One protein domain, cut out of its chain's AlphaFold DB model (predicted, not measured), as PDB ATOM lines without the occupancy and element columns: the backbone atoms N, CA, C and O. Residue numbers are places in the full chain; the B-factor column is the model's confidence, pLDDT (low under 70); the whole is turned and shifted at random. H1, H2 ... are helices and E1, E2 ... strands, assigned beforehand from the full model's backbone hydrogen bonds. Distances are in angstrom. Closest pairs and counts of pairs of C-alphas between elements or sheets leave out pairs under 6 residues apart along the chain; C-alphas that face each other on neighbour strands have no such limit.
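What this domain is: This is residues 150 to 220 of the 220 residues of the protein "LPD29 domain-containing protein" of Rhodospirillaceae bacterium (UniProt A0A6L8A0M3). Two small strand hairpins lie toward opposite ends of the longest axis, with helices beside them: H1 packs along E1 of the first hairpin, E1 and E2, while the short helix H2 sits to one side, near an end of E1 and near E3 of the second hairpin, E3 and E4. From this second hairpin the last helix, H3, runs off and crosses H1 about perpendicular. The printed part has 71 residues, with three named helices and four named strands in the order H1, H2, E1, E2, E3, E4, H3. Each sheet is a pair of antiparallel strands, E1 - E2 and E3 - E4, and the class is mixed, helices and strands. The whole is compact, with a radius of gyration of the C-alphas of 11.5 A and spans of 34 by 29 by 18 A.

How they stand to each other: H1, residues 151 to 161, and H2, residues 168 to 174, only just touch, with 3 pairs of C-alphas within 8 A; the closest are those of Tyr 161 and Ala 170, 6.0 A. They run opposite ways at a steep tilt of 58 degrees. E1, residues 178 to 182, has 10 pairs of C-alphas within 8 A of H1, the closest being those of Arg 151 and Gly 182, 5.1 A. E1 and E2, residues 185 to 188, form a hairpin, antiparallel at 146 degrees; N 187 and O 179 are within hydrogen-bond range at 2.9 A. E3, residues 194 to 196, comes closest to H2 at the C-alphas of Leu 169 and Ile 195, 6.5 A. E3 and E4, residues 203 to 205, form a hairpin, antiparallel at 141 degrees, with N 204 and O 195 within hydrogen-bond range at 3.0 A. H3, residues 206 to 219, touches H1 with residues 210 to 214 alone; the closest C-alphas are those of Leu 157 and Asp 214, 7.1 A, and their lines are about perpendicular at 89 degrees. H1 is apart from E3 and E4. In H1, H2 and H3 every O i to N i+4 pair is within hydrogen-bond range.

Where its parts are: H1 begins at C-alpha 151 (119.600, 115.891, 127.157) and is 15.1 A long. H2 is 9.7 A, E1 12.3 A, E2 10.0 A, E3 6.5 A and E4 6.4 A from first to last C-alpha. H3 measures 20.1 A and ends at C-alpha 219 (122.498, 99.216, 139.727).

The domain as a whole: The two C-alphas farthest apart are those of Ser 150 and Ala 200, 34.6 A. The printed part has no cut and no long link, and it ends at residue 220, the chain's last. The mean pLDDT of the printed part is 82.1; residues 191 to 204 and residue 220 are under 70.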
ATOM      1  N   SER A 150     116.577 113.061 129.734       95.06
ATOM      2  CA  SER A 150     116.844 114.449 129.383       95.06
ATOM      3  C   SER A 150     118.196 114.575 128.683       95.06
ATOM      4  O   SER A 150     119.148 113.834 128.952       95.06
ATOM      5  N   ARG A 151     118.322 115.582 127.814       94.25
ATOM      6  CA  ARG A 151     119.600 115.891 127.157       94.25
ATOM      7  C   ARG A 151     120.722 116.130 128.174       94.25
ATOM      8  O   ARG A 151     121.861 115.756 127.916       94.25
ATOM      9  N   ALA A 152     120.407 116.753 129.312       94.94
ATOM     10  CA  ALA A 152     121.374 117.026 130.373       94.94
ATOM     11  C   ALA A 152     121.882 115.733 131.025       94.94
ATOM     12  O   ALA A 152     123.093 115.556 131.158       94.94
ATOM     13  N   TYR A 153     120.975 114.808 131.362       95.06
ATOM     14  CA  TYR A 153     121.343 113.490 131.879       95.06
ATOM     15  C   TYR A 153     122.226 112.734 130.888       95.06
ATOM     16  O   TYR A 153     123.299 112.245 131.238       95.06
ATOM     17  N   MET A 154     121.813 112.702 129.622       93.81
ATOM     18  CA  MET A 154     122.558 112.041 128.556       93.81
ATOM     19  C   MET A 154     123.936 112.653 128.320       93.81
ATOM     20  O   MET A 154     124.898 111.921 128.116       93.81
ATOM     21  N   ALA A 155     124.059 113.981 128.362       93.81
ATOM     22  CA  ALA A 155     125.351 114.650 128.258       93.81
ATOM     23  C   ALA A 155     126.274 114.254 129.421       93.81
ATOM     24  O   ALA A 155     127.449 113.973 129.198       93.81
ATOM     25  N   GLY A 156     125.731 114.159 130.640       94.44
ATOM     26  CA  GLY A 156     126.455 113.643 131.801       94.44
ATOM     27  C   GLY A 156     126.873 112.178 131.642       94.44
ATOM     28  O   GLY A 156     127.995 111.826 131.991       94.44
ATOM     29  N   LEU A 157     126.011 111.334 131.067       93.94
ATOM     30  CA  LEU A 157     126.326 109.931 130.787       93.94
ATOM     31  C   LEU A 157     127.455 109.797 129.758       93.94
ATOM     32  O   LEU A 157     128.390 109.036 129.979       93.94
ATOM     33  N   VAL A 158     127.387 110.559 128.665       93.19
ATOM     34  CA  VAL A 158     128.431 110.610 127.631       93.19
ATOM     35  C   VAL A 158     129.754 111.077 128.235       93.19
ATOM     36  O   VAL A 158     130.776 110.432 128.023       93.19
ATOM     37  N   ALA A 159     129.735 112.145 129.037       94.19
ATOM     38  CA  ALA A 159     130.926 112.633 129.728       94.19
ATOM     39  C   ALA A 159     131.507 111.584 130.689       94.19
ATOM     40  O   ALA A 159     132.713 111.391 130.722       94.19
ATOM     41  N   ALA A 160     130.660 110.860 131.424       93.94
ATOM     42  CA  ALA A 160     131.108 109.787 132.306       93.94
ATOM     43  C   ALA A 160     131.691 108.589 131.535       93.94
ATOM     44  O   ALA A 160     132.664 107.997 131.990       93.94
ATOM     45  N   TYR A 161     131.121 108.236 130.377       93.06
ATOM     46  CA  TYR A 161     131.641 107.156 129.533       93.06
ATOM     47  C   TYR A 161     132.997 107.525 128.910       93.06
ATOM     48  O   TYR A 161     133.847 106.660 128.725       93.06
ATOM     49  N   ALA A 162     133.234 108.811 128.629       92.25
ATOM     50  CA  ALA A 162     134.485 109.308 128.046       92.25
ATOM     51  C   ALA A 162     135.743 108.969 128.872       92.25
ATOM     52  O   ALA A 162     136.846 108.962 128.326       92.25
ATOM     53  N   GLU A 163     135.575 108.685 130.166       92.31
ATOM     54  CA  GLU A 163     136.648 108.312 131.091       92.31
ATOM     55  C   GLU A 163     137.075 106.836 130.974       92.31
ATOM     56  O   GLU A 163     138.078 106.434 131.574       92.31
ATOM     57  N   ALA A 164     136.343 106.010 130.215       88.12
ATOM     58  CA  ALA A 164     136.728 104.624 129.974       88.12
ATOM     59  C   ALA A 164     138.052 104.555 129.190       88.12
ATOM     60  O   ALA A 164     138.264 105.257 128.198       88.12
ATOM     61  N   LYS A 165     138.968 103.706 129.665       84.38
ATOM     62  CA  LYS A 165     140.288 103.507 129.052       84.38
ATOM     63  C   LYS A 165     140.219 102.431 127.980       84.38
ATOM     64  O   LYS A 165     139.518 101.442 128.163       84.38
ATOM     65  N   ASP A 166     140.981 102.636 126.907       83.44
ATOM     66  CA  ASP A 166     141.143 101.681 125.803       83.44
ATOM     67  C   ASP A 166     139.809 101.248 125.157       83.44
ATOM     68  O   ASP A 166     139.670 100.137 124.648       83.44
ATOM     69  N   ASP A 167     138.818 102.146 125.174       85.88
ATOM     70  CA  ASP A 167     137.496 101.939 124.589       85.88
ATOM     71  C   ASP A 167     137.298 102.877 123.373       85.88
ATOM     72  O   ASP A 167     137.368 104.107 123.520       85.88
ATOM     73  N   PRO A 168     137.024 102.344 122.165       85.56
ATOM     74  CA  PRO A 168     136.903 103.175 120.967       85.56
ATOM     75  C   PRO A 168     135.675 104.108 120.964       85.56
ATOM     76  O   PRO A 168     135.690 105.140 120.287       85.56
ATOM     77  N   LEU A 169     134.617 103.799 121.725       87.12
ATOM     78  CA  LEU A 169     133.484 104.706 121.939       87.12
ATOM     79  C   LEU A 169     133.886 105.869 122.841       87.12
ATOM     80  O   LEU A 169     133.557 107.013 122.526       87.12
ATOM     81  N   ALA A 170     134.655 105.618 123.900       89.25
ATOM     82  CA  ALA A 170     135.197 106.684 124.741       89.25
ATOM     83  C   ALA A 170     136.148 107.604 123.956       89.25
ATOM     84  O   ALA A 170     136.104 108.827 124.108       89.25
ATOM     85  N   GLU A 171     136.969 107.059 123.055       88.25
ATOM     86  CA  GLU A 171     137.778 107.855 122.119       88.25
ATOM     87  C   GLU A 171     136.924 108.680 121.150       88.25
ATOM     88  O   GLU A 171     137.199 109.864 120.939       88.25
ATOM     89  N   ALA A 172     135.865 108.099 120.580       87.88
ATOM     90  CA  ALA A 172     134.946 108.820 119.702       87.88
ATOM     91  C   ALA A 172     134.211 109.956 120.432       87.88
ATOM     92  O   ALA A 172     134.064 111.045 119.871       87.88
ATOM     93  N   ILE A 173     133.809 109.740 121.687       90.94
ATOM     94  CA  ILE A 173     133.219 110.770 122.549       90.94
ATOM     95  C   ILE A 173     134.225 111.896 122.813       90.94
ATOM     96  O   ILE A 173     133.898 113.062 122.595       90.94
ATOM     97  N   ARG A 174     135.461 111.573 123.222       92.06
ATOM     98  CA  ARG A 174     136.519 112.575 123.473       92.06
ATOM     99  C   ARG A 174     136.875 113.375 122.220       92.06
ATOM    100  O   ARG A 174     137.163 114.563 122.315       92.06
ATOM    101  N   ALA A 175     136.793 112.750 121.049       90.12
ATOM    102  CA  ALA A 175     136.956 113.405 119.754       90.12
ATOM    103  C   ALA A 175     135.730 114.237 119.315       90.12
ATOM    104  O   ALA A 175     135.738 114.797 118.221       90.12
ATOM    105  N   GLY A 176     134.660 114.303 120.118       89.19
ATOM    106  CA  GLY A 176     133.439 115.050 119.806       89.19
ATOM    107  C   GLY A 176     132.558 114.412 118.727       89.19
ATOM    108  O   GLY A 176     131.625 115.047 118.239       89.19
ATOM    109  N   ARG A 177     132.825 113.156 118.349       88.31
ATOM    110  CA  ARG A 177     132.072 112.431 117.313       88.31
ATOM    111  C   ARG A 177     130.794 111.786 117.843       88.31
ATOM    112  O   ARG A 177     129.956 111.382 117.043       88.31
ATOM    113  N   VAL A 178     130.629 111.706 119.164       88.94
ATOM    114  CA  VAL A 178     129.418 111.197 119.824       88.94
ATOM    115  C   VAL A 178     128.979 112.167 120.913       88.94
ATOM    116  O   VAL A 178     129.780 112.545 121.766       88.94
ATOM    117  N   TYR A 179     127.713 112.582 120.890       87.38
ATOM    118  CA  TYR A 179     127.173 113.549 121.849       87.38
ATOM    119  C   TYR A 179     125.653 113.431 122.018       87.38
ATOM    120  O   TYR A 179     124.947 112.888 121.168       87.38
ATOM    121  N   ALA A 180     125.129 113.978 123.119       90.75
ATOM    122  CA  ALA A 180     123.690 114.069 123.363       90.75
ATOM    123  C   ALA A 180     123.046 115.143 122.464       90.75
ATOM    124  O   ALA A 180     123.272 116.349 122.638       90.75
ATOM    125  N   ALA A 181     122.233 114.702 121.505       87.12
ATOM    126  CA  ALA A 181     121.631 115.545 120.471       87.12
ATOM    127  C   ALA A 181     120.238 116.072 120.844       87.12
ATOM    128  O   ALA A 181     119.794 117.083 120.304       87.12
ATOM    129  N   GLY A 182     119.554 115.412 121.776       86.12
ATOM    130  CA  GLY A 182     118.223 115.791 122.233       86.12
ATOM    131  C   GLY A 182     117.779 114.963 123.430       86.12
ATOM    132  O   GLY A 182     118.601 114.309 124.072       86.12
ATOM    133  N   GLU A 183     116.484 115.017 123.726       86.88
ATOM    134  CA  GLU A 183     115.850 114.063 124.638       86.88
ATOM    135  C   GLU A 183     115.864 112.677 123.995       86.88
ATOM    136  O   GLU A 183     115.506 112.530 122.824       86.88
ATOM    137  N   ASP A 184     116.344 111.697 124.755       87.56
ATOM    138  CA  ASP A 184     116.449 110.289 124.368       87.56
ATOM    139  C   ASP A 184     117.130 110.033 123.002       87.56
ATOM    140  O   ASP A 184     116.798 109.100 122.273       87.56
ATOM    141  N   ARG A 185     118.085 110.891 122.607       87.31
ATOM    142  CA  ARG A 185     118.784 110.773 121.315       87.31
ATOM    143  C   ARG A 185     120.256 111.170 121.366       87.31
ATOM    144  O   ARG A 185     120.589 112.330 121.634       87.31
ATOM    145  N   TYR A 186     121.134 110.232 121.021       87.94
ATOM    146  CA  TYR A 186     122.538 110.507 120.712       87.94
ATOM    147  C   TYR A 186     122.704 110.852 119.225       87.94
ATOM    148  O   TYR A 186     121.896 110.461 118.384       87.94
ATOM    149  N   ALA A 187     123.745 111.612 118.897       86.50
ATOM    150  CA  ALA A 187     124.204 111.796 117.526       86.50
ATOM    151  C   ALA A 187     125.602 111.208 117.359       86.50
ATOM    152  O   ALA A 187     126.419 111.254 118.279       86.50
ATOM    153  N   TYR A 188     125.852 110.709 116.151       86.69
ATOM    154  CA  TYR A 188     127.081 110.043 115.753       86.69
ATOM    155  C   TYR A 188     127.596 110.669 114.458       86.69
ATOM    156  O   TYR A 188     126.885 110.702 113.453       86.69
ATOM    157  N   ALA A 189     128.828 111.164 114.474       81.12
ATOM    158  CA  ALA A 189     129.525 111.653 113.292       81.12
ATOM    159  C   ALA A 189     130.377 110.539 112.667       81.12
ATOM    160  O   ALA A 189     130.885 109.668 113.372       81.12
ATOM    161  N   GLU A 190     130.551 110.583 111.342       73.31
ATOM    162  CA  GLU A 190     131.587 109.815 110.624       73.31
ATOM    163  C   GLU A 190     131.584 108.297 110.908       73.31
ATOM    164  O   GLU A 190     132.629 107.678 111.082       73.31
ATOM    165  N   GLY A 191     130.403 107.676 110.994       67.62
ATOM    166  CA  GLY A 191     130.286 106.229 111.221       67.62
ATOM    167  C   GLY A 191     130.517 105.775 112.669       67.62
ATOM    168  O   GLY A 191     130.432 104.580 112.937       67.62
ATOM    169  N   ALA A 192     130.701 106.697 113.623       67.50
ATOM    170  CA  ALA A 192     130.902 106.393 115.046       67.50
ATOM    171  C   ALA A 192     129.714 105.686 115.736       67.50
ATOM    172  O   ALA A 192     129.798 105.370 116.916       67.50
ATOM    173  N   GLY A 193     128.596 105.458 115.040       65.12
ATOM    174  CA  GLY A 193     127.456 104.701 115.569       65.12
ATOM    175  C   GLY A 193     127.714 103.196 115.648       65.12
ATOM    176  O   GLY A 193     127.196 102.542 116.551       65.12
ATOM    177  N   ALA A 194     128.536 102.657 114.744       65.94
ATOM    178  CA  ALA A 194     128.950 101.259 114.743       65.94
ATOM    179  C   ALA A 194     130.400 101.183 115.221       65.94
ATOM    180  O   ALA A 194     131.326 101.454 114.459       65.94
ATOM    181  N   ILE A 195     130.599 100.845 116.493       66.31
ATOM    182  CA  ILE A 195     131.934 100.750 117.070       66.31
ATOM    183  C   ILE A 195     132.266  99.276 117.282       66.31
ATOM    184  O   ILE A 195     131.582  98.544 117.998       66.31
ATOM    185  N   LEU A 196     133.315  98.817 116.603       56.09
ATOM    186  CA  LEU A 196     133.852  97.477 116.792       56.09
ATOM    187  C   LEU A 196     134.586  97.440 118.134       56.09
ATOM    188  O   LEU A 196     135.644  98.048 118.288       56.09
ATOM    189  N   LEU A 197     134.025  96.726 119.109       50.59
ATOM    190  CA  LEU A 197     134.758  96.357 120.314       50.59
ATOM    191  C   LEU A 197     135.733  95.234 119.922       50.59
ATOM    192  O   LEU A 197     135.380  94.058 119.959       50.59
ATOM    193  N   SER A 198     136.953  95.618 119.526       41.97
ATOM    194  CA  SER A 198     138.082  94.779 119.067       41.97
ATOM    195  C   SER A 198     137.964  94.161 117.661       41.97
ATOM    196  O   SER A 198     136.876  93.843 117.190       41.97
ATOM    197  N   GLU A 199     139.115  93.934 117.009       44.06
ATOM    198  CA  GLU A 199     139.245  93.323 115.668       44.06
ATOM    199  C   GLU A 199     138.654  91.899 115.552       44.06
ATOM    200  O   GLU A 199     138.535  91.372 114.449       44.06
ATOM    201  N   ALA A 200     138.251  91.277 116.667       43.47
ATOM    202  CA  ALA A 200     137.680  89.929 116.716       43.47
ATOM    203  C   ALA A 200     136.293  89.849 117.396       43.47
ATOM    204  O   ALA A 200     135.770  88.748 117.578       43.47
ATOM    205  N   GLY A 201     135.690  90.980 117.789       49.84
ATOM    206  CA  GLY A 201     134.400  91.032 118.492       49.84
ATOM    207  C   GLY A 201     133.227  91.488 117.611       49.84
ATOM    208  O   GLY A 201     133.435  92.130 116.579       49.84
ATOM    209  N   PRO A 202     131.968  91.182 117.989       54.34
ATOM    210  CA  PRO A 202     130.807  91.725 117.292       54.34
ATOM    211  C   PRO A 202     130.762  93.253 117.443       54.34
ATOM    212  O   PRO A 202     131.023  93.785 118.523       54.34
ATOM    213  N   ALA A 203     130.397  93.961 116.372       61.81
ATOM    214  CA  ALA A 203     130.144  95.398 116.435       61.81
ATOM    215  C   ALA A 203     129.063  95.690 117.484       61.81
ATOM    216  O   ALA A 203     127.961  95.139 117.411       61.81
ATOM    217  N   VAL A 204     129.365  96.564 118.444       62.78
ATOM    218  CA  VAL A 204     128.368  97.067 119.387       62.78
ATOM    219  C   VAL A 204     127.993  98.473 118.954       62.78
ATOM    220  O   VAL A 204     128.836  99.351 118.777       62.78
ATOM    221  N   TRP A 205     126.697  98.682 118.748       77.81
ATOM    222  CA  TRP A 205     126.168 100.005 118.454       77.81
ATOM    223  C   TRP A 205     126.363 100.915 119.667       77.81
ATOM    224  O   TRP A 205     126.123 100.489 120.800       77.81
ATOM    225  N   GLY A 206     126.786 102.160 119.440       82.06
ATOM    226  CA  GLY A 206     127.073 103.113 120.518       82.06
ATOM    227  C   GLY A 206     125.901 103.295 121.488       82.06
ATOM    228  O   GLY A 206     126.118 103.390 122.695       82.06
ATOM    229  N   ASP A 207     124.663 103.250 120.983       84.06
ATOM    230  CA  ASP A 207     123.442 103.317 121.795       84.06
ATOM    231  C   ASP A 207     123.369 102.160 122.802       84.06
ATOM    232  O   ASP A 207     123.056 102.366 123.973       84.06
ATOM    233  N   THR A 208     123.710 100.942 122.369       86.12
ATOM    234  CA  THR A 208     123.702  99.738 123.211       86.12
ATOM    235  C   THR A 208     124.759  99.816 124.306       86.12
ATOM    236  O   THR A 208     124.485  99.449 125.448       86.12
ATOM    237  N   ALA A 209     125.960 100.299 123.979       87.50
ATOM    238  CA  ALA A 209     127.039 100.460 124.952       87.50
ATOM    239  C   ALA A 209     126.687 101.518 126.011       87.50
ATOM    240  O   ALA A 209     126.783 101.248 127.208       87.50
ATOM    241  N   LEU A 210     126.184 102.684 125.587       89.81
ATOM    242  CA  LEU A 210     125.729 103.739 126.497       89.81
ATOM    243  C   LEU A 210     124.527 103.295 127.335       89.81
ATOM    244  O   LEU A 210     124.455 103.616 128.519       89.81
ATOM    245  N   HIS A 211     123.593 102.538 126.755       89.19
ATOM    246  CA  HIS A 211     122.470 101.968 127.494       89.19
ATOM    247  C   HIS A 211     122.944 100.983 128.565       89.19
ATOM    248  O   HIS A 211     122.525 101.095 129.713       89.19
ATOM    249  N   ARG A 212     123.852 100.059 128.224       88.81
ATOM    250  CA  ARG A 212     124.418  99.110 129.192       88.81
ATOM    251  C   ARG A 212     125.130  99.836 130.332       88.81
ATOM    252  O   ARG A 212     124.848  99.552 131.490       88.81
ATOM    253  N   PHE A 213     125.981 100.804 129.999       91.69
ATOM    254  CA  PHE A 213     126.684 101.617 130.986       91.69
ATOM    255  C   PHE A 213     125.720 102.379 131.907       91.69
ATOM    256  O   PHE A 213     125.937 102.453 133.113       91.69
ATOM    257  N   ASP A 214     124.621 102.914 131.367       93.00
ATOM    258  CA  ASP A 214     123.564 103.538 132.169       93.00
ATOM    259  C   ASP A 214     122.914 102.545 133.142       93.00
ATOM    260  O   ASP A 214     122.767 102.853 134.324       93.00
ATOM    261  N   CYS A 215     122.559 101.345 132.675       89.31
ATOM    262  CA  CYS A 215     121.972 100.305 133.523       89.31
ATOM    263  C   CYS A 215     122.921  99.880 134.651       89.31
ATOM    264  O   CYS A 215     122.497  99.798 135.802       89.31
ATOM    265  N   GLU A 216     124.206  99.678 134.350       90.75
ATOM    266  CA  GLU A 216     125.230  99.335 135.344       90.75
ATOM    267  C   GLU A 216     125.387 100.433 136.403       90.75
ATOM    268  O   GLU A 216     125.427 100.145 137.597       90.75
ATOM    269  N   ARG A 217     125.396 101.706 135.989       90.25
ATOM    270  CA  ARG A 217     125.491 102.851 136.907       90.25
ATOM    271  C   ARG A 217     124.289 103.008 137.826       90.25
ATOM    272  O   ARG A 217     124.443 103.551 138.912       90.25
ATOM    273  N   LEU A 218     123.102 102.612 137.378       88.50
ATOM    274  CA  LEU A 218     121.876 102.685 138.178       88.50
ATOM    275  C   LEU A 218     121.707 101.477 139.108       88.50
ATOM    276  O   LEU A 218     120.868 101.529 140.007       88.50
ATOM    277  N   ALA A 219     122.467 100.404 138.879       79.19
ATOM    278  CA  ALA A 219     122.498  99.216 139.727       79.19
ATOM    279  C   ALA A 219     123.555  99.287 140.848       79.19
ATOM    280  O   ALA A 219     123.451  98.519 141.805       79.19
ATOM    281  N   ALA A 220     124.555 100.169 140.715       63.56
ATOM    282  CA  ALA A 220     125.618 100.421 141.694       63.56
ATOM    283  C   ALA A 220     125.183 101.399 142.798       63.56
ATOM    284  O   ALA A 220     125.595 101.175 143.960       63.56
TER     285      ALA A 220